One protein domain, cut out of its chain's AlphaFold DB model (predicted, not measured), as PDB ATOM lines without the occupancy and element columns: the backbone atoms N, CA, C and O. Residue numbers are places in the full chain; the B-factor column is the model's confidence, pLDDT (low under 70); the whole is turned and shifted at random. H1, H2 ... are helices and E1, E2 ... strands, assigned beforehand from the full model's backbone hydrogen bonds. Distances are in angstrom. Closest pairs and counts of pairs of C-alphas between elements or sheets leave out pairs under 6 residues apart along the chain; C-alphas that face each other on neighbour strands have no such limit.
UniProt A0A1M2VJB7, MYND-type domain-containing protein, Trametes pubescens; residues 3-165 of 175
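AT A GLANCE: This is residues 3 to 165 of the 175 residues of the protein "MYND-type domain-containing protein" of Trametes pubescens (UniProt A0A1M2VJB7). A small three-stranded sheet, E1, E3, E2, lies as the middle layer between H1 on one face and H2 on the other, and a loop-rich part with H3 and the kinked H4 adjoins it, H4 packing on H1. The printed part has 163 residues in the order E1 H1 E2 E3 H2 H3 H4, under half of them in named elements; the class is mixed and the sheet antiparallel. It is compact, with a radius of gyration of the C-alphas of 16.7 A and spans of 48 by 38 by 27 A.

IN THESE COORDINATES: Find C-alpha 3 at (124.798, 110.314, 121.210), where E1, residues 3 to 8, begins. H1 is residues 13 to 28, 22.3 A long; E2, residues 44 to 52, 26.6 A; E3, residues 59 to 67, 25.7 A; H2, residues 73 to 88, 22.8 A. H3 is residues 122 to 125, and H4, residues 149 to 165, ends at C-alpha 165 (117.215, 97.520, 112.353).

HOW THE PARTS SIT: Look first at inner strand E3: N 5 and O 62 are 3.0 A apart towards E1, and N 48 and O 63 are 2.9 A apart towards E2, with which E3 forms a hairpin. E1, H1, E2 make a split strand-helix-strand unit, E3 between its strands, with a right-handed crossover. H1's height over the sheet is 8.9 A; H2, on the opposite face, has 10.2 A. H1 residues 19 to 26 touch H4 residues 159 to 162, closest at the C-alphas of Leu 23 and Thr 162, 5.8 A. H3 is not on the sheet. Each O i to N i+4 pair is within hydrogen-bond range in H2, 10 of 12 in H1 and 8 of 13 in H4; H3 is too short for one.

THE WHOLE: The C-alphas of His 54 and Gly 131 are farthest apart, 51.1 A. The printed part has no cut; the links H1 to E2, H2 to H3 and H3 to H4 are long. Look for pLDDT under 70 at residues 8 to 11, 13 to 14, 90 to 99 and 127 to 133.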
ATOM      1  N   THR A   3     125.865 110.734 122.140       71.69
ATOM      2  CA  THR A   3     124.798 110.314 121.210       71.69
ATOM      3  C   THR A   3     123.722 109.561 121.962       71.69
ATOM      4  O   THR A   3     124.046 108.770 122.848       71.69
ATOM      5  N   GLN A   4     122.461 109.817 121.619       76.19
ATOM      6  CA  GLN A   4     121.305 109.141 122.192       76.19
ATOM      7  C   GLN A   4     120.658 108.252 121.132       76.19
ATOM      8  O   GLN A   4     120.424 108.690 120.009       76.19
ATOM      9  N   PHE A   5     120.378 107.000 121.489       73.06
ATOM     10  CA  PHE A   5     119.654 106.063 120.633       73.06
ATOM     11  C   PHE A   5     118.304 105.759 121.250       73.06
ATOM     12  O   PHE A   5     118.243 105.307 122.392       73.06
ATOM     13  N   HIS A   6     117.242 105.957 120.476       74.69
ATOM     14  CA  HIS A   6     115.897 105.553 120.850       74.69
ATOM     15  C   HIS A   6     115.606 104.187 120.237       74.69
ATOM     16  O   HIS A   6     115.586 104.043 119.015       74.69
ATOM     17  N   LEU A   7     115.385 103.184 121.085       70.81
ATOM     18  CA  LEU A   7     115.095 101.813 120.663       70.81
ATOM     19  C   LEU A   7     113.648 101.464 121.041       70.81
ATOM     20  O   LEU A   7     113.407 100.953 122.137       70.81
ATOM     21  N   PRO A   8     112.660 101.810 120.193       65.81
ATOM     22  CA  PRO A   8     111.255 101.591 120.509       65.81
ATOM     23  C   PRO A   8     110.818 100.152 120.184       65.81
ATOM     24  O   PRO A   8     111.290  99.550 119.222       65.81
ATOM     25  N   LYS A   9     109.811  99.669 120.926       63.88
ATOM     26  CA  LYS A   9     108.939  98.510 120.614       63.88
ATOM     27  C   LYS A   9     109.425  97.097 120.953       63.88
ATOM     28  O   LYS A   9     108.635  96.176 120.761       63.88
ATOM     29  N   ASP A  10     110.624  96.893 121.490       62.91
ATOM     30  CA  ASP A  10     111.010  95.563 121.982       62.91
ATOM     31  C   ASP A  10     110.678  95.423 123.477       62.91
ATOM     32  O   ASP A  10     111.076  96.251 124.295       62.91
ATOM     33  N   THR A  11     109.882  94.409 123.822       65.88
ATOM     34  CA  THR A  11     109.496  94.108 125.212       65.88
ATOM     35  C   THR A  11     110.423  93.073 125.850       65.88
ATOM     36  O   THR A  11     110.431  92.943 127.075       65.88
ATOM     37  N   ASP A  12     111.248  92.376 125.055       71.94
ATOM     38  CA  ASP A  12     112.256  91.455 125.574       71.94
ATOM     39  C   ASP A  12     113.561  92.214 125.846       71.94
ATOM     40  O   ASP A  12     114.292  92.643 124.945       71.94
ATOM     41  N   ILE A  13     113.889  92.355 127.131       65.62
ATOM     42  CA  ILE A  13     115.105  93.034 127.581       65.62
ATOM     43  C   ILE A  13     116.390  92.354 127.079       65.62
ATOM     44  O   ILE A  13     117.371  93.045 126.805       65.62
ATOM     45  N   ARG A  14     116.401  91.026 126.896       66.88
ATOM     46  CA  ARG A  14     117.570  90.279 126.389       66.88
ATOM     47  C   ARG A  14     117.754  90.496 124.895       66.88
ATOM     48  O   ARG A  14     118.886  90.656 124.430       66.88
ATOM     49  N   CYS A  15     116.647  90.539 124.152       72.06
ATOM     50  CA  CYS A  15     116.667  90.919 122.741       72.06
ATOM     51  C   CYS A  15     117.201  92.348 122.605       72.06
ATOM     52  O   CYS A  15     118.172  92.592 121.893       72.06
ATOM     53  N   THR A  16     116.667  93.266 123.409       71.12
ATOM     54  CA  THR A  16     117.094  94.665 123.446       71.12
ATOM     55  C   THR A  16     118.588  94.812 123.753       71.12
ATOM     56  O   THR A  16     119.294  95.496 123.014       71.12
ATOM     57  N   GLN A  17     119.107  94.132 124.781       70.19
ATOM     58  CA  GLN A  17     120.538  94.138 125.118       70.19
ATOM     59  C   GLN A  17     121.401  93.619 123.965       70.19
ATOM     60  O   GLN A  17     122.373  94.267 123.588       70.19
ATOM     61  N   SER A  18     121.010  92.500 123.349       74.19
ATOM     62  CA  SER A  18     121.724  91.929 122.200       74.19
ATOM     63  C   SER A  18     121.737  92.886 121.003       74.19
ATOM     64  O   SER A  18     122.746  93.019 120.309       74.19
ATOM     65  N   ASN A  19     120.626  93.589 120.774       76.50
ATOM     66  CA  ASN A  19     120.485  94.569 119.700       76.50
ATOM     67  C   ASN A  19     121.385  95.784 119.947       76.50
ATOM     68  O   ASN A  19     122.095  96.205 119.034       76.50
ATOM     69  N   VAL A  20     121.408  96.293 121.183       78.56
ATOM     70  CA  VAL A  20     122.314  97.367 121.610       78.56
ATOM     71  C   VAL A  20     123.764  96.950 121.389       78.56
ATOM     72  O   VAL A  20     124.498  97.680 120.732       78.56
ATOM     73  N   THR A  21     124.168  95.757 121.842       80.88
ATOM     74  CA  THR A  21     125.535  95.240 121.651       80.88
ATOM     75  C   THR A  21     125.919  95.171 120.168       80.88
ATOM     76  O   THR A  21     127.019  95.580 119.797       80.88
ATOM     77  N   ALA A  22     125.013  94.712 119.299       83.56
ATOM     78  CA  ALA A  22     125.266  94.647 117.858       83.56
ATOM     79  C   ALA A  22     125.472  96.036 117.219       83.56
ATOM     80  O   ALA A  22     126.275  96.172 116.292       83.56
ATOM     81  N   LEU A  23     124.792  97.063 117.740       87.38
ATOM     82  CA  LEU A  23     124.873  98.447 117.265       87.38
ATOM     83  C   LEU A  23     126.173  99.155 117.671       87.38
ATOM     84  O   LEU A  23     126.607 100.056 116.955       87.38
ATOM     85  N   LEU A  24     126.813  98.766 118.781       88.81
ATOM     86  CA  LEU A  24     127.907  99.545 119.388       88.81
ATOM     87  C   LEU A  24     129.059  99.826 118.418       88.81
ATOM     88  O   LEU A  24     129.570 100.945 118.369       88.81
ATOM     89  N   ARG A  25     129.449  98.829 117.613       92.44
ATOM     90  CA  ARG A  25     130.524  98.987 116.620       92.44
ATOM     91  C   ARG A  25     130.117  99.946 115.504       92.44
ATOM     92  O   ARG A  25     130.884 100.832 115.145       92.44
ATOM     93  N   ASP A  26     128.907  99.797 114.979       93.75
ATOM     94  CA  ASP A  26     128.381 100.661 113.918       93.75
ATOM     95  C   ASP A  26     128.259 102.119 114.390       93.75
ATOM     96  O   ASP A  26     128.617 103.046 113.663       93.75
ATOM     97  N   VAL A  27     127.846 102.313 115.645       92.38
ATOM     98  CA  VAL A  27     127.799 103.617 116.313       92.38
ATOM     99  C   VAL A  27     129.195 104.205 116.484       92.38
ATOM    100  O   VAL A  27     129.411 105.362 116.108       92.38
ATOM    101  N   LYS A  28     130.154 103.417 116.992       93.31
ATOM    102  CA  LYS A  28     131.555 103.837 117.129       93.31
ATOM    103  C   LYS A  28     132.107 104.367 115.812       93.31
ATOM    104  O   LYS A  28     132.743 105.407 115.825       93.31
ATOM    105  N   HIS A  29     131.811 103.711 114.693       94.44
ATOM    106  CA  HIS A  29     132.354 104.069 113.380       94.44
ATOM    107  C   HIS A  29     131.457 104.992 112.537       94.44
ATOM    108  O   HIS A  29     131.681 105.177 111.337       94.44
ATOM    109  N   SER A  30     130.445 105.611 113.148       91.81
ATOM    110  CA  SER A  30     129.483 106.456 112.428       91.81
ATOM    111  C   SER A  30     129.976 107.877 112.139       91.81
ATOM    112  O   SER A  30     129.508 108.488 111.177       91.81
ATOM    113  N   LYS A  31     130.929 108.407 112.925       88.12
ATOM    114  CA  LYS A  31     131.463 109.778 112.802       88.12
ATOM    115  C   LYS A  31     132.900 109.905 113.313       88.12
ATOM    116  O   LYS A  31     133.416 109.003 113.973       88.12
ATOM    117  N   HIS A  32     133.531 111.049 113.038       89.50
ATOM    118  CA  HIS A  32     134.793 111.469 113.658       89.50
ATOM    119  C   HIS A  32     134.553 111.890 115.112       89.50
ATOM    120  O   HIS A  32     134.592 113.066 115.469       89.50
ATOM    121  N   TRP A  33     134.231 110.913 115.959       91.69
ATOM    122  CA  TRP A  33     133.948 111.179 117.359       91.69
ATOM    123  C   TRP A  33     135.199 111.653 118.093       91.69
ATOM    124  O   TRP A  33     136.283 111.080 117.968       91.69
ATOM    125  N   GLN A  34     135.014 112.681 118.909       93.88
ATOM    126  CA  GLN A  34     136.021 113.201 119.820       93.88
ATOM    127  C   GLN A  34     135.703 112.772 121.248       93.88
ATOM    128  O   GLN A  34     134.542 112.568 121.621       93.88
ATOM    129  N   CYS A  35     136.745 112.671 122.061       95.88
ATOM    130  CA  CYS A  35     136.644 112.425 123.481       95.88
ATOM    131  C   CYS A  35     135.772 113.504 124.112       95.88
ATOM    132  O   CYS A  35     136.091 114.693 124.065       95.88
ATOM    133  N   LYS A  36     134.690 113.081 124.767       94.44
ATOM    134  CA  LYS A  36     133.753 113.967 125.460       94.44
ATOM    135  C   LYS A  36     134.433 114.880 126.486       94.44
ATOM    136  O   LYS A  36     133.895 115.946 126.764       94.44
ATOM    137  N   PHE A  37     135.569 114.462 127.043       95.38
ATOM    138  CA  PHE A  37     136.198 115.118 128.188       95.38
ATOM    139  C   PHE A  37     137.441 115.944 127.845       95.38
ATOM    140  O   PHE A  37     137.795 116.817 128.628       95.38
ATOM    141  N   CYS A  38     138.103 115.690 126.713       96.31
ATOM    142  CA  CYS A  38     139.320 116.418 126.325       96.31
ATOM    143  C   CYS A  38     139.384 116.835 124.850       96.31
ATOM    144  O   CYS A  38     140.343 117.490 124.461       96.31
ATOM    145  N   GLY A  39     138.418 116.446 124.010       94.12
ATOM    146  CA  GLY A  39     138.389 116.801 122.584       94.12
ATOM    147  C   GLY A  39     139.343 116.003 121.684       94.12
ATOM    148  O   GLY A  39     139.192 116.035 120.467       94.12
ATOM    149  N   ALA A  40     140.282 115.229 122.238       95.44
ATOM    150  CA  ALA A  40     141.152 114.357 121.443       95.44
ATOM    151  C   ALA A  40     140.338 113.308 120.654       95.44
ATOM    152  O   ALA A  40     139.276 112.905 121.128       95.44
ATOM    153  N   PRO A  41     140.813 112.799 119.503       95.06
ATOM    154  CA  PRO A  41     140.107 111.755 118.759       95.06
ATOM    155  C   PRO A  41     139.740 110.549 119.637       95.06
ATOM    156  O   PRO A  41     140.576 110.015 120.371       95.06
ATOM    157  N   ALA A  42     138.476 110.125 119.588       96.12
ATOM    158  CA  ALA A  42     138.006 109.005 120.393       96.12
ATOM    159  C   ALA A  42     138.472 107.669 119.804       96.12
ATOM    160  O   ALA A  42     138.480 107.479 118.586       96.12
ATOM    161  N   ARG A  43     138.805 106.717 120.676       95.69
ATOM    162  CA  ARG A  43     139.143 105.325 120.318       95.69
ATOM    163  C   ARG A  43     138.201 104.320 120.966       95.69
ATOM    164  O   ARG A  43     138.062 103.195 120.491       95.69
ATOM    165  N   GLU A  44     137.520 104.732 122.023       93.94
ATOM    166  CA  GLU A  44     136.601 103.906 122.790       93.94
ATOM    167  C   GLU A  44     135.244 104.606 122.893       93.94
ATOM    168  O   GLU A  44     135.126 105.822 122.714       93.94
ATOM    169  N   ALA A  45     134.205 103.821 123.151       91.75
ATOM    170  CA  ALA A  45     132.865 104.310 123.409       91.75
ATOM    171  C   ALA A  45     132.323 103.554 124.618       91.75
ATOM    172  O   ALA A  45     132.243 102.326 124.598       91.75
ATOM    173  N   ASP A  46     131.995 104.297 125.664       89.69
ATOM    174  CA  ASP A  46     131.282 103.786 126.822       89.69
ATOM    175  C   ASP A  46     129.776 104.003 126.620       89.69
ATOM    176  O   ASP A  46     129.362 105.016 126.051       89.69
ATOM    177  N   PHE A  47     128.957 103.031 127.016       85.19
ATOM    178  CA  PHE A  47     127.520 103.052 126.758       85.19
ATOM    179  C   PHE A  47     126.736 102.911 128.052       85.19
ATOM    180  O   PHE A  47     126.871 101.919 128.769       85.19
ATOM    181  N   GLN A  48     125.841 103.864 128.296       81.19
ATOM    182  CA  GLN A  48     124.938 103.836 129.435       81.19
ATOM    183  C   GLN A  48     123.485 103.743 128.980       81.19
ATOM    184  O   GLN A  48     122.968 104.604 128.268       81.19
ATOM    185  N   ASN A  49     122.806 102.694 129.430       80.00
ATOM    186  CA  ASN A  49     121.409 102.435 129.114       80.00
ATOM    187  C   ASN A  49     120.489 103.005 130.191       80.00
ATOM    188  O   ASN A  49     120.716 102.807 131.385       80.00
ATOM    189  N   VAL A  50     119.427 103.670 129.747       80.62
ATOM    190  CA  VAL A  50     118.364 104.207 130.589       80.62
ATOM    191  C   VAL A  50     117.038 103.671 130.062       80.62
ATOM    192  O   VAL A  50     116.668 103.943 128.919       80.62
ATOM    193  N   SER A  51     116.347 102.862 130.860       78.06
ATOM    194  CA  SER A  51     115.156 102.131 130.427       78.06
ATOM    195  C   SER A  51     113.950 102.411 131.312       78.06
ATOM    196  O   SER A  51     114.058 102.402 132.536       78.06
ATOM    197  N   TRP A  52     112.787 102.540 130.682       80.31
ATOM    198  CA  TRP A  52     111.483 102.667 131.325       80.31
ATOM    199  C   TRP A  52     110.589 101.503 130.881       80.31
ATOM    200  O   TRP A  52     109.772 101.665 129.968       80.31
ATOM    201  N   PRO A  53     110.747 100.312 131.490       76.00
ATOM    202  CA  PRO A  53     109.991  99.121 131.099       76.00
ATOM    203  C   PRO A  53     108.497  99.211 131.445       76.00
ATOM    204  O   PRO A  53     107.704  98.462 130.895       76.00
ATOM    205  N   HIS A  54     108.107 100.124 132.338       78.88
ATOM    206  CA  HIS A  54     106.713 100.342 132.737       78.88
ATOM    207  C   HIS A  54     105.897 101.170 131.728       78.88
ATOM    208  O   HIS A  54     104.680 101.266 131.870       78.88
ATOM    209  N   LEU A  55     106.537 101.806 130.741       80.75
ATOM    210  CA  LEU A  55     105.830 102.540 129.688       80.75
ATOM    211  C   LEU A  55     105.268 101.573 128.638       80.75
ATOM    212  O   LEU A  55     105.820 100.497 128.423       80.75
ATOM    213  N   ASN A  56     104.201 101.978 127.942       78.75
ATOM    214  CA  ASN A  56     103.638 101.234 126.815       78.75
ATOM    215  C   ASN A  56     103.591 102.120 125.548       78.75
ATOM    216  O   ASN A  56     102.769 103.036 125.490       78.75
ATOM    217  N   PRO A  57     104.463 101.891 124.545       76.75
ATOM    218  CA  PRO A  57     105.504 100.861 124.521       76.75
ATOM    219  C   PRO A  57     106.667 101.183 125.483       76.75
ATOM    220  O   PRO A  57     106.886 102.362 125.799       76.75
ATOM    221  N   PRO A  58     107.442 100.169 125.922       78.19
ATOM    222  CA  PRO A  58     108.622 100.390 126.749       78.19
ATOM    223  C   PRO A  58     109.640 101.250 126.001       78.19
ATOM    224  O   PRO A  58     109.717 101.234 124.765       78.19
ATOM    225  N   ARG A  59     110.427 102.018 126.759       79.44
ATOM    226  CA  ARG A  59     111.452 102.906 126.199       79.44
ATOM    227  C   ARG A  59     112.833 102.512 126.686       79.44
ATOM    228  O   ARG A  59     113.036 102.347 127.885       79.44
ATOM    229  N   LEU A  60     113.784 102.448 125.762       79.31
ATOM    230  CA  LEU A  60     115.209 102.406 126.055       79.31
ATOM    231  C   LEU A  60     115.897 103.572 125.348       79.31
ATOM    232  O   LEU A  60     115.727 103.766 124.141       79.31
ATOM    233  N   VAL A  61     116.684 104.316 126.121       81.75
ATOM    234  CA  VAL A  61     117.615 105.329 125.636       81.75
ATOM    235  C   VAL A  61     119.033 104.878 125.959       81.75
ATOM    236  O   VAL A  61     119.381 104.684 127.124       81.75
ATOM    237  N   THR A  62     119.863 104.728 124.934       83.38
ATOM    238  CA  THR A  62     121.292 104.431 125.101       83.38
ATOM    239  C   THR A  62     122.096 105.709 124.908       83.38
ATOM    240  O   THR A  62     122.024 106.323 123.847       83.38
ATOM    241  N   HIS A  63     122.882 106.090 125.910       85.75
ATOM    242  CA  HIS A  63     123.844 107.183 125.840       85.75
ATOM    243  C   HIS A  63     125.211 106.623 125.460       85.75
ATOM    244  O   HIS A  63     125.746 105.787 126.180       85.75
ATOM    245  N   ALA A  64     125.786 107.090 124.355       89.44
ATOM    246  CA  ALA A  64     127.162 106.782 123.976       89.44
ATOM    247  C   ALA A  64     128.096 107.931 124.375       89.44
ATOM    248  O   ALA A  64     127.916 109.080 123.955       89.44
ATOM    249  N   HIS A  65     129.106 107.616 125.178       92.12
ATOM    250  CA  HIS A  65     130.189 108.500 125.579       92.12
ATOM    251  C   HIS A  65     131.466 108.090 124.846       92.12
ATOM    252  O   HIS A  65     132.133 107.127 125.211       92.12
ATOM    253  N   PHE A  66     131.821 108.836 123.804       94.69
ATOM    254  CA  PHE A  66     133.067 108.616 123.074       94.69
ATOM    255  C   PHE A  66     134.247 109.180 123.862       94.69
ATOM    256  O   PHE A  66     134.194 110.317 124.340       94.69
ATOM    257  N   ILE A  67     135.302 108.384 124.022       95.69
ATOM    258  CA  ILE A  67     136.438 108.671 124.905       95.69
ATOM    259  C   ILE A  67     137.763 108.296 124.229       95.69
ATOM    260  O   ILE A  67     137.822 107.408 123.374       95.69
ATOM    261  N   CYS A  68     138.840 109.002 124.578       95.56
ATOM    262  CA  CYS A  68     140.169 108.750 124.016       95.56
ATOM    263  C   CYS A  68     140.784 107.452 124.554       95.56
ATOM    264  O   CYS A  68     141.292 106.655 123.772       95.56
ATOM    265  N   HIS A  69     140.717 107.243 125.871       94.25
ATOM    266  CA  HIS A  69     141.222 106.056 126.547       94.25
ATOM    267  C   HIS A  69     140.521 105.906 127.905       94.25
ATOM    268  O   HIS A  69     140.550 106.832 128.717       94.25
ATOM    269  N   ILE A  70     139.906 104.754 128.186       91.50
ATOM    270  CA  ILE A  70     139.070 104.588 129.392       91.50
ATOM    271  C   ILE A  70     139.847 104.728 130.710       91.50
ATOM    272  O   ILE A  70     139.316 105.256 131.682       91.50
ATOM    273  N   ASP A  71     141.115 104.300 130.747       91.50
ATOM    274  CA  ASP A  71     141.951 104.412 131.951       91.50
ATOM    275  C   ASP A  71     142.491 105.811 132.274       91.50
ATOM    276  O   ASP A  71     143.043 105.998 133.360       91.50
ATOM    277  N   GLU A  72     142.323 106.792 131.388       93.31
ATOM    278  CA  GLU A  72     142.827 108.145 131.623       93.31
ATOM    279  C   GLU A  72     142.111 108.821 132.806       93.31
ATOM    280  O   GLU A  72     140.876 108.769 132.887       93.31
ATOM    281  N   PRO A  73     142.825 109.524 133.711       93.81
ATOM    282  CA  PRO A  73     142.210 110.120 134.899       93.81
ATOM    283  C   PRO A  73     141.061 111.085 134.582       93.81
ATOM    284  O   PRO A  73     140.023 111.066 135.248       93.81
ATOM    285  N   HIS A  74     141.221 111.905 133.536       95.38
ATOM    286  CA  HIS A  74     140.197 112.861 133.109       95.38
ATOM    287  C   HIS A  74     138.941 112.156 132.568       95.38
ATOM    288  O   HIS A  74     137.823 112.595 132.843       95.38
ATOM    289  N   VAL A  75     139.116 111.029 131.869       94.06
ATOM    290  CA  VAL A  75     138.019 110.199 131.357       94.06
ATOM    291  C   VAL A  75     137.293 109.505 132.501       94.06
ATOM    292  O   VAL A  75     136.076 109.647 132.615       94.06
ATOM    293  N   ARG A  76     138.020 108.826 133.399       90.94
ATOM    294  CA  ARG A  76     137.427 108.133 134.559       90.94
ATOM    295  C   ARG A  76     136.603 109.087 135.419       90.94
ATOM    296  O   ARG A  76     135.457 108.784 135.743       90.94
ATOM    297  N   LYS A  77     137.149 110.265 135.744       91.38
ATOM    298  CA  LYS A  77     136.431 111.299 136.510       91.38
ATOM    299  C   LYS A  77     135.154 111.750 135.791       91.38
ATOM    300  O   LYS A  77     134.098 111.844 136.418       91.38
ATOM    301  N   GLY A  78     135.242 112.014 134.488       91.94
ATOM    302  CA  GLY A  78     134.113 112.473 133.679       91.94
ATOM    303  C   GLY A  78     133.002 111.431 133.525       91.94
ATOM    304  O   GLY A  78     131.816 111.766 133.617       91.94
ATOM    305  N   LEU A  79     133.375 110.165 133.340       90.50
ATOM    306  CA  LEU A  79     132.442 109.045 133.262       90.50
ATOM    307  C   LEU A  79     131.740 108.794 134.602       90.50
ATOM    308  O   LEU A  79     130.519 108.672 134.616       90.50
ATOM    309  N   ILE A  80     132.467 108.817 135.728       88.06
ATOM    310  CA  ILE A  80     131.872 108.714 137.074       88.06
ATOM    311  C   ILE A  80     130.820 109.810 137.285       88.06
ATOM    312  O   ILE A  80     129.705 109.520 137.716       88.06
ATOM    313  N   ALA A  81     131.149 111.060 136.946       88.88
ATOM    314  CA  ALA A  81     130.221 112.178 137.093       88.88
ATOM    315  C   ALA A  81     128.982 112.031 136.191       88.88
ATOM    316  O   ALA A  81     127.855 112.219 136.654       88.88
ATOM    317  N   THR A  82     129.178 111.652 134.923       87.00
ATOM    318  CA  THR A  82     128.077 111.463 133.962       87.00
ATOM    319  C   THR A  82     127.163 110.313 134.387       87.00
ATOM    320  O   THR A  82     125.942 110.468 134.415       87.00
ATOM    321  N   HIS A  83     127.742 109.178 134.779       85.19
ATOM    322  CA  HIS A  83     126.975 107.995 135.158       85.19
ATOM    323  C   HIS A  83     126.233 108.193 136.469       85.19
ATOM    324  O   HIS A  83     125.076 107.788 136.568       85.19
ATOM    325  N   GLY A  84     126.856 108.872 137.439       84.38
ATOM    326  CA  GLY A  84     126.206 109.244 138.692       84.38
ATOM    327  C   GLY A  84     124.996 110.157 138.478       84.38
ATOM    328  O   GLY A  84     123.984 109.995 139.156       84.38
ATOM    329  N   MET A  85     125.054 111.076 137.506       82.19
ATOM    330  CA  MET A  85     123.904 111.911 137.139       82.19
ATOM    331  C   MET A  85     122.757 111.071 136.564       82.19
ATOM    332  O   MET A  85     121.622 111.203 137.015       82.19
ATOM    333  N   LEU A  86     123.047 110.172 135.620       78.25
ATOM    334  CA  LEU A  86     122.027 109.326 134.991       78.25
ATOM    335  C   LEU A  86     121.439 108.282 135.959       78.25
ATOM    336  O   LEU A  86     120.245 107.998 135.900       78.25
ATOM    337  N   GLN A  87     122.226 107.770 136.909       77.25
ATOM    338  CA  GLN A  87     121.740 106.854 137.948       77.25
ATOM    339  C   GLN A  87     120.728 107.525 138.889       77.25
ATOM    340  O   GLN A  87     119.746 106.898 139.286       77.25
ATOM    341  N   ARG A  88     120.910 108.817 139.202       76.31
ATOM    342  CA  ARG A  88     119.957 109.593 140.019       76.31
ATOM    343  C   ARG A  88     118.591 109.769 139.355       76.31
ATOM    344  O   ARG A  88     117.618 110.002 140.059       76.31
ATOM    345  N   LEU A  89     118.496 109.602 138.035       71.50
ATOM    346  CA  LEU A  89     117.221 109.594 137.308       71.50
ATOM    347  C   LEU A  89     116.465 108.254 137.438       71.50
ATOM    348  O   LEU A  89     115.454 108.047 136.769       71.50
ATOM    349  N   GLY A  90     116.950 107.320 138.270       61.41
ATOM    350  CA  GLY A  90     116.232 106.107 138.688       61.41
ATOM    351  C   GLY A  90     115.989 105.070 137.589       61.41
ATOM    352  O   GLY A  90     115.250 104.117 137.801       61.41
ATOM    353  N   SER A  91     116.587 105.263 136.413       59.31
ATOM    354  CA  SER A  91     116.230 104.537 135.186       59.31
ATOM    355  C   SER A  91     117.416 103.780 134.562       59.31
ATOM    356  O   SER A  91     117.249 103.063 133.578       59.31
ATOM    357  N   ALA A  92     118.615 103.912 135.141       61.41
ATOM    358  CA  ALA A  92     119.800 103.122 134.810       61.41
ATOM    359  C   ALA A  92     120.075 102.119 135.944       61.41
ATOM    360  O   ALA A  92     120.020 102.488 137.118       61.41
ATOM    361  N   GLY A  93     120.372 100.859 135.608       57.78
ATOM    362  CA  GLY A  93     120.796  99.862 136.598       57.78
ATOM    363  C   GLY A  93     122.077 100.289 137.339       57.78
ATOM    364  O   GLY A  93     122.773 101.200 136.880       57.78
ATOM    365  N   PRO A  94     122.412  99.660 138.482       58.91
ATOM    366  CA  PRO A  94     123.649  99.961 139.194       58.91
ATOM    367  C   PRO A  94     124.840  99.664 138.280       58.91
ATOM    368  O   PRO A  94     125.124  98.510 137.966       58.91
ATOM    369  N   MET A  95     125.525 100.713 137.825       63.38
ATOM    370  CA  MET A  95     126.775 100.540 137.096       63.38
ATOM    371  C   MET A  95     127.851 100.081 138.084       63.38
ATOM    372  O   MET A  95     127.931 100.641 139.183       63.38
ATOM    373  N   PRO A  96     128.690  99.092 137.725       64.62
ATOM    374  CA  PRO A  96     129.843  98.751 138.541       64.62
ATOM    375  C   PRO A  96     130.709 100.005 138.724       64.62
ATOM    376  O   PRO A  96     130.841 100.802 137.785       64.62
ATOM    377  N   PRO A  97     131.281 100.227 139.919       68.94
ATOM    378  CA  PRO A  97     132.119 101.390 140.137       68.94
ATOM    379  C   PRO A  97     133.272 101.346 139.135       68.94
ATOM    380  O   PRO A  97     133.956 100.339 139.008       68.94
ATOM    381  N   TYR A  98     133.527 102.444 138.426       69.75
ATOM    382  CA  TYR A  98     134.625 102.506 137.455       69.75
ATOM    383  C   TYR A  98     135.972 102.064 138.045       69.75
ATOM    384  O   TYR A  98     136.807 101.511 137.333       69.75
ATOM    385  N   ALA A  99     136.174 102.270 139.349       68.69
ATOM    386  CA  ALA A  99     137.343 101.803 140.090       68.69
ATOM    387  C   ALA A  99     137.499 100.268 140.116       68.69
ATOM    388  O   ALA A  99     138.621  99.790 140.231       68.69
ATOM    389  N   SER A 100     136.408  99.505 139.991       75.88
ATOM    390  CA  SER A 100     136.425  98.039 139.927       75.88
ATOM    391  C   SER A 100     136.496  97.493 138.501       75.88
ATOM    392  O   SER A 100     136.577  96.279 138.331       75.88
ATOM    393  N   LEU A 101     136.426  98.347 137.473       75.81
ATOM    394  CA  LEU A 101     136.588  97.888 136.098       75.81
ATOM    395  C   LEU A 101     138.057  97.528 135.843       75.81
ATOM    396  O   LEU A 101     138.936  98.340 136.164       75.81
ATOM    397  N   PRO A 102     138.332  96.352 135.247       80.50
ATOM    398  CA  PRO A 102     139.676  95.988 134.832       80.50
ATOM    399  C   PRO A 102     140.289  97.089 133.972       80.50
ATOM    400  O   PRO A 102     139.621  97.660 133.107       80.50
ATOM    401  N   LYS A 103     141.570  97.379 134.209       86.62
ATOM    402  CA  LYS A 103     142.325  98.257 133.316       86.62
ATOM    403  C   LYS A 103     142.438  97.604 131.946       86.62
ATOM    404  O   LYS A 103     142.506  96.374 131.837       86.62
ATOM    405  N   ARG A 104     142.508  98.431 130.908       87.88
ATOM    406  CA  ARG A 104     142.800  97.970 129.558       87.88
ATOM    407  C   ARG A 104     144.144  97.226 129.564       87.88
ATOM    408  O   ARG A 104     145.098  97.718 130.175       87.88
ATOM    409  N   PRO A 105     144.252  96.061 128.899       88.81
ATOM    410  CA  PRO A 105     145.525  95.364 128.795       88.81
ATOM    411  C   PRO A 105     146.606  96.265 128.185       88.81
ATOM    412  O   PRO A 105     146.346  97.021 127.245       88.81
ATOM    413  N   ALA A 106     147.822  96.185 128.725       88.88
ATOM    414  CA  ALA A 106     148.946  96.985 128.250       88.88
ATOM    415  C   ALA A 106     149.253  96.686 126.771       88.88
ATOM    416  O   ALA A 106     149.190  95.538 126.334       88.88
ATOM    417  N   GLY A 107     149.577  97.724 125.997       88.50
ATOM    418  CA  GLY A 107     149.926  97.606 124.575       88.50
ATOM    419  C   GLY A 107     148.743  97.444 123.613       88.50
ATOM    420  O   GLY A 107     148.932  97.571 122.406       88.50
ATOM    421  N   VAL A 108     147.518  97.228 124.102       90.75
ATOM    422  CA  VAL A 108     146.323  97.229 123.244       90.75
ATOM    423  C   VAL A 108     146.029  98.658 122.804       90.75
ATOM    424  O   VAL A 108     146.016  99.565 123.628       90.75
ATOM    425  N   VAL A 109     145.760  98.874 121.518       91.94
ATOM    426  CA  VAL A 109     145.297 100.162 120.985       91.94
ATOM    427  C   VAL A 109     144.020  99.918 120.200       91.94
ATOM    428  O   VAL A 109     144.013  99.162 119.236       91.94
ATOM    429  N   PHE A 110     142.926 100.551 120.624       94.56
ATOM    430  CA  PHE A 110     141.681 100.510 119.868       94.56
ATOM    431  C   PHE A 110     141.739 101.485 118.690       94.56
ATOM    432  O   PHE A 110     142.310 102.574 118.831       94.56
ATOM    433  N   PRO A 111     141.118 101.143 117.551       95.81
ATOM    434  CA  PRO A 111     141.107 102.009 116.382       95.81
ATOM    435  C   PRO A 111     140.306 103.276 116.659       95.81
ATOM    436  O   PRO A 111     139.358 103.257 117.463       95.81
ATOM    437  N   LEU A 112     140.657 104.358 115.967       96.00
ATOM    438  CA  LEU A 112     139.905 105.606 116.000       96.00
ATOM    439  C   LEU A 112     138.435 105.336 115.678       96.00
ATOM    440  O   LEU A 112     138.108 104.642 114.716       96.00
ATOM    441  N   ALA A 113     137.536 105.931 116.454       94.25
ATOM    442  CA  ALA A 113     136.104 105.927 116.178       94.25
ATOM    443  C   ALA A 113     135.815 106.523 114.785       94.25
ATOM    444  O   ALA A 113     134.936 106.077 114.058       94.25
ATOM    445  N   GLY A 114     136.663 107.455 114.351       91.81
ATOM    446  CA  GLY A 114     136.642 108.010 113.008       91.81
ATOM    447  C   GLY A 114     136.967 107.039 111.864       91.81
ATOM    448  O   GLY A 114     136.648 107.378 110.736       91.81
ATOM    449  N   SER A 115     137.580 105.878 112.118       95.12
ATOM    450  CA  SER A 115     138.089 104.972 111.072       95.12
ATOM    451  C   SER A 115     137.002 104.105 110.418       95.12
ATOM    452  O   SER A 115     135.872 104.006 110.901       95.12
ATOM    453  N   CYS A 116     137.356 103.438 109.316       95.62
ATOM    454  CA  CYS A 116     136.530 102.447 108.630       95.62
ATOM    455  C   CYS A 116     136.079 101.321 109.574       95.62
ATOM    456  O   CYS A 116     136.908 100.644 110.182       95.62
ATOM    457  N   ALA A 117     134.773 101.038 109.595       96.19
ATOM    458  CA  ALA A 117     134.173 100.039 110.484       96.19
ATOM    459  C   ALA A 117     134.629  98.591 110.236       96.19
ATOM    460  O   ALA A 117     134.363  97.718 111.058       96.19
ATOM    461  N   PHE A 118     135.265  98.317 109.093       96.94
ATOM    462  CA  PHE A 118     135.765  96.986 108.763       96.94
ATOM    463  C   PHE A 118     137.267  96.844 108.992       96.94
ATOM    464  O   PHE A 118     137.687  95.965 109.738       96.94
ATOM    465  N   CYS A 119     138.073  97.658 108.298       96.25
ATOM    466  CA  CYS A 119     139.525  97.503 108.308       96.25
ATOM    467  C   CYS A 119     140.204  98.208 109.479       96.25
ATOM    468  O   CYS A 119     141.379  97.941 109.699       96.25
ATOM    469  N   GLU A 120     139.489  99.096 110.184       95.75
ATOM    470  CA  GLU A 120     139.926  99.721 111.440       95.75
ATOM    471  C   GLU A 120     141.278 100.452 111.356       95.75
ATOM    472  O   GLU A 120     141.931 100.710 112.361       95.75
ATOM    473  N   ARG A 121     141.694 100.816 110.141       94.69
ATOM    474  CA  ARG A 121     142.920 101.566 109.879       94.69
ATOM    475  C   ARG A 121     142.738 103.029 110.251       94.69
ATOM    476  O   ARG A 121     141.870 103.695 109.679       94.69
ATOM    477  N   ASP A 122     143.556 103.530 111.169       94.44
ATOM    478  CA  ASP A 122     143.471 104.907 111.665       94.44
ATOM    479  C   ASP A 122     143.635 105.941 110.540       94.44
ATOM    480  O   ASP A 122     142.980 106.979 110.576       94.44
ATOM    481  N   GLU A 123     144.404 105.630 109.492       91.31
ATOM    482  CA  GLU A 123     144.607 106.510 108.329       91.31
ATOM    483  C   GLU A 123     143.298 106.781 107.578       91.31
ATOM    484  O   GLU A 123     143.151 107.792 106.904       91.31
ATOM    485  N   THR A 124     142.306 105.897 107.712       91.75
ATOM    486  CA  THR A 124     140.991 106.091 107.082       91.75
ATOM    487  C   THR A 124     140.100 107.084 107.831       91.75
ATOM    488  O   THR A 124     139.005 107.376 107.362       91.75
ATOM    489  N   ALA A 125     140.533 107.593 108.989       89.50
ATOM    490  CA  ALA A 125     139.780 108.552 109.795       89.50
ATOM    491  C   ALA A 125     139.990 110.026 109.389       89.50
ATOM    492  O   ALA A 125     139.358 110.891 109.988       89.50
ATOM    493  N   GLY A 126     140.888 110.333 108.444       72.12
ATOM    494  CA  GLY A 126     141.325 111.704 108.133       72.12
ATOM    495  C   GLY A 126     140.488 112.481 107.103       72.12
ATOM    496  O   GLY A 126     140.800 113.635 106.817       72.12
ATOM    497  N   GLY A 127     139.385 111.899 106.613       60.19
ATOM    498  CA  GLY A 127     138.591 112.380 105.467       60.19
ATOM    499  C   GLY A 127     137.834 113.712 105.604       60.19
ATOM    500  O   GLY A 127     136.885 113.918 104.852       60.19
ATOM    501  N   ASP A 128     138.228 114.583 106.535       52.00
ATOM    502  CA  ASP A 128     137.757 115.973 106.645       52.00
ATOM    503  C   ASP A 128     138.863 116.994 106.275       52.00
ATOM    504  O   ASP A 128     138.656 118.200 106.397       52.00
ATOM    505  N   ARG A 129     140.051 116.538 105.838       54.38
ATOM    506  CA  ARG A 129     141.106 117.398 105.271       54.38
ATOM    507  C   ARG A 129     141.005 117.417 103.749       54.38
ATOM    508  O   ARG A 129     140.804 116.367 103.136       54.38
ATOM    509  N   ASP A 130     141.182 118.594 103.152       44.88
ATOM    510  CA  ASP A 130     141.153 118.784 101.701       44.88
ATOM    511  C   ASP A 130     142.054 117.759 100.988       44.88
ATOM    512  O   ASP A 130     143.273 117.750 101.164       44.88
ATOM    513  N   GLY A 131     141.440 116.880 100.190       53.06
ATOM    514  CA  GLY A 131     142.132 115.889  99.358       53.06
ATOM    515  C   GLY A 131     142.142 114.439  99.865       53.06
ATOM    516  O   GLY A 131     142.555 113.564  99.103       53.06
ATOM    517  N   GLU A 132     141.665 114.136 101.080       57.38
ATOM    518  CA  GLU A 132     141.550 112.745 101.556       57.38
ATOM    519  C   GLU A 132     140.169 112.126 101.243       57.38
ATOM    520  O   GLU A 132     139.138 112.777 101.418       57.38
ATOM    521  N   PRO A 133     140.099 110.855 100.788       57.47
ATOM    522  CA  PRO A 133     138.830 110.213 100.469       57.47
ATOM    523  C   PRO A 133     137.974 110.030 101.728       57.47
ATOM    524  O   PRO A 133     138.277 109.221 102.609       57.47
ATOM    525  N   GLN A 134     136.866 110.766 101.781       76.25
ATOM    526  CA  GLN A 134     135.879 110.665 102.848       76.25
ATOM    527  C   GLN A 134     135.279 109.251 102.902       76.25
ATOM    528  O   GLN A 134     134.888 108.677 101.881       76.25
ATOM    529  N   LEU A 135     135.182 108.673 104.105       90.12
ATOM    530  CA  LEU A 135     134.531 107.376 104.296       90.12
ATOM    531  C   LEU A 135     133.066 107.434 103.826       90.12
ATOM    532  O   LEU A 135     132.271 108.236 104.322       90.12
ATOM    533  N   GLY A 136     132.681 106.514 102.943       90.62
ATOM    534  CA  GLY A 136     131.307 106.375 102.476       90.62
ATOM    535  C   GLY A 136     130.402 105.776 103.553       90.62
ATOM    536  O   GLY A 136     130.741 104.766 104.175       90.62
ATOM    537  N   ARG A 137     129.227 106.377 103.766       92.81
ATOM    538  CA  ARG A 137     128.178 105.811 104.631       92.81
ATOM    539  C   ARG A 137     127.485 104.644 103.926       92.81
ATOM    540  O   ARG A 137     127.255 104.688 102.721       92.81
ATOM    541  N   CYS A 138     127.101 103.623 104.685       95.38
ATOM    542  CA  CYS A 138     126.249 102.549 104.183       95.38
ATOM    543  C   CYS A 138     124.942 103.132 103.625       95.38
ATOM    544  O   CYS A 138     124.232 103.836 104.337       95.38
ATOM    545  N   SER A 139     124.592 102.811 102.380       92.69
ATOM    546  CA  SER A 139     123.376 103.321 101.729       92.69
ATOM    547  C   SER A 139     122.075 102.844 102.385       92.69
ATOM    548  O   SER A 139     121.064 103.535 102.290       92.69
ATOM    549  N   GLY A 140     122.101 101.696 103.074       93.88
ATOM    550  CA  GLY A 140     120.953 101.160 103.806       93.88
ATOM    551  C   GLY A 140     120.669 101.945 105.087       93.88
ATOM    552  O   GLY A 140     119.696 102.686 105.161       93.88
ATOM    553  N   CYS A 141     121.536 101.807 106.094       93.38
ATOM    554  CA  CYS A 141     121.317 102.422 107.410       93.38
ATOM    555  C   CYS A 141     121.769 103.884 107.524       93.38
ATOM    556  O   CYS A 141     121.431 104.546 108.498       93.38
ATOM    557  N   ARG A 142     122.593 104.376 106.586       91.75
ATOM    558  CA  ARG A 142     123.202 105.724 106.587       91.75
ATOM    559  C   ARG A 142     124.043 106.058 107.829       91.75
ATOM    560  O   ARG A 142     124.399 107.217 108.025       91.75
ATOM    561  N   MET A 143     124.390 105.049 108.632       91.44
ATOM    562  CA  MET A 143     125.118 105.193 109.894       91.44
ATOM    563  C   MET A 143     126.588 104.792 109.761       91.44
ATOM    564  O   MET A 143     127.476 105.629 109.883       91.44
ATOM    565  N   THR A 144     126.851 103.511 109.507       94.81
ATOM    566  CA  THR A 144     128.203 102.937 109.485       94.81
ATOM    567  C   THR A 144     128.992 103.426 108.281       94.81
ATOM    568  O   THR A 144     128.435 103.542 107.186       94.81
ATOM    569  N   ARG A 145     130.293 103.675 108.464       95.19
ATOM    570  CA  ARG A 145     131.172 104.225 107.427       95.19
ATOM    571  C   ARG A 145     132.287 103.264 107.020       95.19
ATOM    572  O   ARG A 145     132.867 102.568 107.857       95.19
ATOM    573  N   TYR A 146     132.612 103.264 105.730       96.00
ATOM    574  CA  TYR A 146     133.608 102.388 105.114       96.00
ATOM    575  C   TYR A 146     134.502 103.160 104.146       96.00
ATOM    576  O   TYR A 146     134.046 104.066 103.459       96.00
ATOM    577  N   CYS A 147     135.766 102.752 104.016       94.19
ATOM    578  CA  CYS A 147     136.687 103.351 103.042       94.19
ATOM    579  C   CYS A 147     136.410 102.922 101.590       94.19
ATOM    580  O   CYS A 147     137.116 103.338 100.681       94.19
ATOM    581  N   GLY A 148     135.421 102.055 101.365       93.50
ATOM    582  CA  GLY A 148     135.017 101.601 100.041       93.50
ATOM    583  C   GLY A 148     134.085 100.394 100.094       93.50
ATOM    584  O   GLY A 148     133.922  99.754 101.140       93.50
ATOM    585  N   VAL A 149     133.507 100.060  98.936       95.12
ATOM    586  CA  VAL A 149     132.541  98.958  98.776       95.12
ATOM    587  C   VAL A 149     133.111  97.602  99.199       95.12
ATOM    588  O   VAL A 149     132.395  96.778  99.761       95.12
ATOM    589  N   GLU A 150     134.412  97.382  99.019       96.81
ATOM    590  CA  GLU A 150     135.068  96.132  99.416       96.81
ATOM    591  C   GLU A 150     135.056  95.928 100.938       96.81
ATOM    592  O   GLU A 150     134.728  94.846 101.426       96.81
ATOM    593  N   CYS A 151     135.324  96.981 101.718       97.62
ATOM    594  CA  CYS A 151     135.221  96.916 103.178       97.62
ATOM    595  C   CYS A 151     133.769  96.721 103.636       97.62
ATOM    596  O   CYS A 151     133.521  95.926 104.541       97.62
ATOM    597  N   GLN A 152     132.811  97.376 102.975       97.25
ATOM    598  CA  GLN A 152     131.386  97.188 103.257       97.25
ATOM    599  C   GLN A 152     130.939  95.739 103.000       97.25
ATOM    600  O   GLN A 152     130.281  95.131 103.845       97.25
ATOM    601  N   ARG A 153     131.326  95.150 101.858       97.50
ATOM    602  CA  ARG A 153     131.002  93.757 101.496       97.50
ATOM    603  C   ARG A 153     131.586  92.755 102.488       97.50
ATOM    604  O   ARG A 153     130.895  91.819 102.884       97.50
ATOM    605  N   ARG A 154     132.835  92.957 102.917       98.00
ATOM    606  CA  ARG A 154     133.492  92.072 103.892       98.00
ATOM    607  C   ARG A 154     132.855  92.159 105.281       98.00
ATOM    608  O   ARG A 154     132.723  91.133 105.945       98.00
ATOM    609  N   ASP A 155     132.406  93.342 105.694       97.44
ATOM    610  CA  ASP A 155     131.704  93.537 106.970       97.44
ATOM    611  C   ASP A 155     130.239  93.074 106.941       97.44
ATOM    612  O   ASP A 155     129.620  92.891 107.991       97.44
ATOM    613  N   TRP A 156     129.668  92.844 105.752       96.62
ATOM    614  CA  TRP A 156     128.235  92.604 105.570       96.62
ATOM    615  C   TRP A 156     127.676  91.467 106.430       96.62
ATOM    616  O   TRP A 156     126.576  91.590 106.968       96.62
ATOM    617  N   ARG A 157     128.435  90.377 106.626       95.38
ATOM    618  CA  ARG A 157     128.006  89.245 107.471       95.38
ATOM    619  C   ARG A 157     127.607  89.692 108.881       95.38
ATOM    620  O   ARG A 157     126.631  89.167 109.409       95.38
ATOM    621  N   ARG A 158     128.336  90.663 109.441       94.00
ATOM    622  CA  ARG A 158     128.065  91.296 110.737       94.00
ATOM    623  C   ARG A 158     127.063  92.441 110.582       94.00
ATOM    624  O   ARG A 158     126.036  92.454 111.256       94.00
ATOM    625  N   HIS A 159     127.345  93.383 109.680       95.44
ATOM    626  CA  HIS A 159     126.604  94.639 109.557       95.44
ATOM    627  C   HIS A 159     125.135  94.455 109.163       95.44
ATOM    628  O   HIS A 159     124.299  95.228 109.615       95.44
ATOM    629  N   LYS A 160     124.782  93.426 108.379       94.44
ATOM    630  CA  LYS A 160     123.404  93.209 107.897       94.44
ATOM    631  C   LYS A 160     122.350  93.204 109.011       94.44
ATOM    632  O   LYS A 160     121.235  93.665 108.791       94.44
ATOM    633  N   VAL A 161     122.710  92.710 110.202       90.31
ATOM    634  CA  VAL A 161     121.811  92.638 111.364       90.31
ATOM    635  C   VAL A 161     121.498  94.040 111.875       90.31
ATOM    636  O   VAL A 161     120.334  94.398 112.025       90.31
ATOM    637  N   THR A 162     122.535  94.849 112.088       90.62
ATOM    638  CA  THR A 162     122.394  96.257 112.461       90.62
ATOM    639  C   THR A 162     121.688  97.046 111.362       90.62
ATOM    640  O   THR A 162     120.744  97.782 111.636       90.62
ATOM    641  N   CYS A 163     122.096  96.857 110.106       93.56
ATOM    642  CA  CYS A 163     121.579  97.601 108.964       93.56
ATOM    643  C   CYS A 163     120.065  97.458 108.802       93.56
ATOM    644  O   CYS A 163     119.398  98.438 108.498       93.56
ATOM    645  N   ALA A 164     119.525  96.256 109.019       90.12
ATOM    646  CA  ALA A 164     118.093  95.991 108.902       90.12
ATOM    647  C   ALA A 164     117.252  96.631 110.024       90.12
ATOM    648  O   ALA A 164     116.038  96.749 109.884       90.12
ATOM    649  N   ARG A 165     117.882  97.014 111.141       85.38
ATOM    650  CA  ARG A 165     117.215  97.520 112.353       85.38
ATOM    651  C   ARG A 165     117.296  99.035 112.504       85.38
ATOM    652  O   ARG A 165     116.575  99.612 113.311       85.38
TER     653      ARG A 165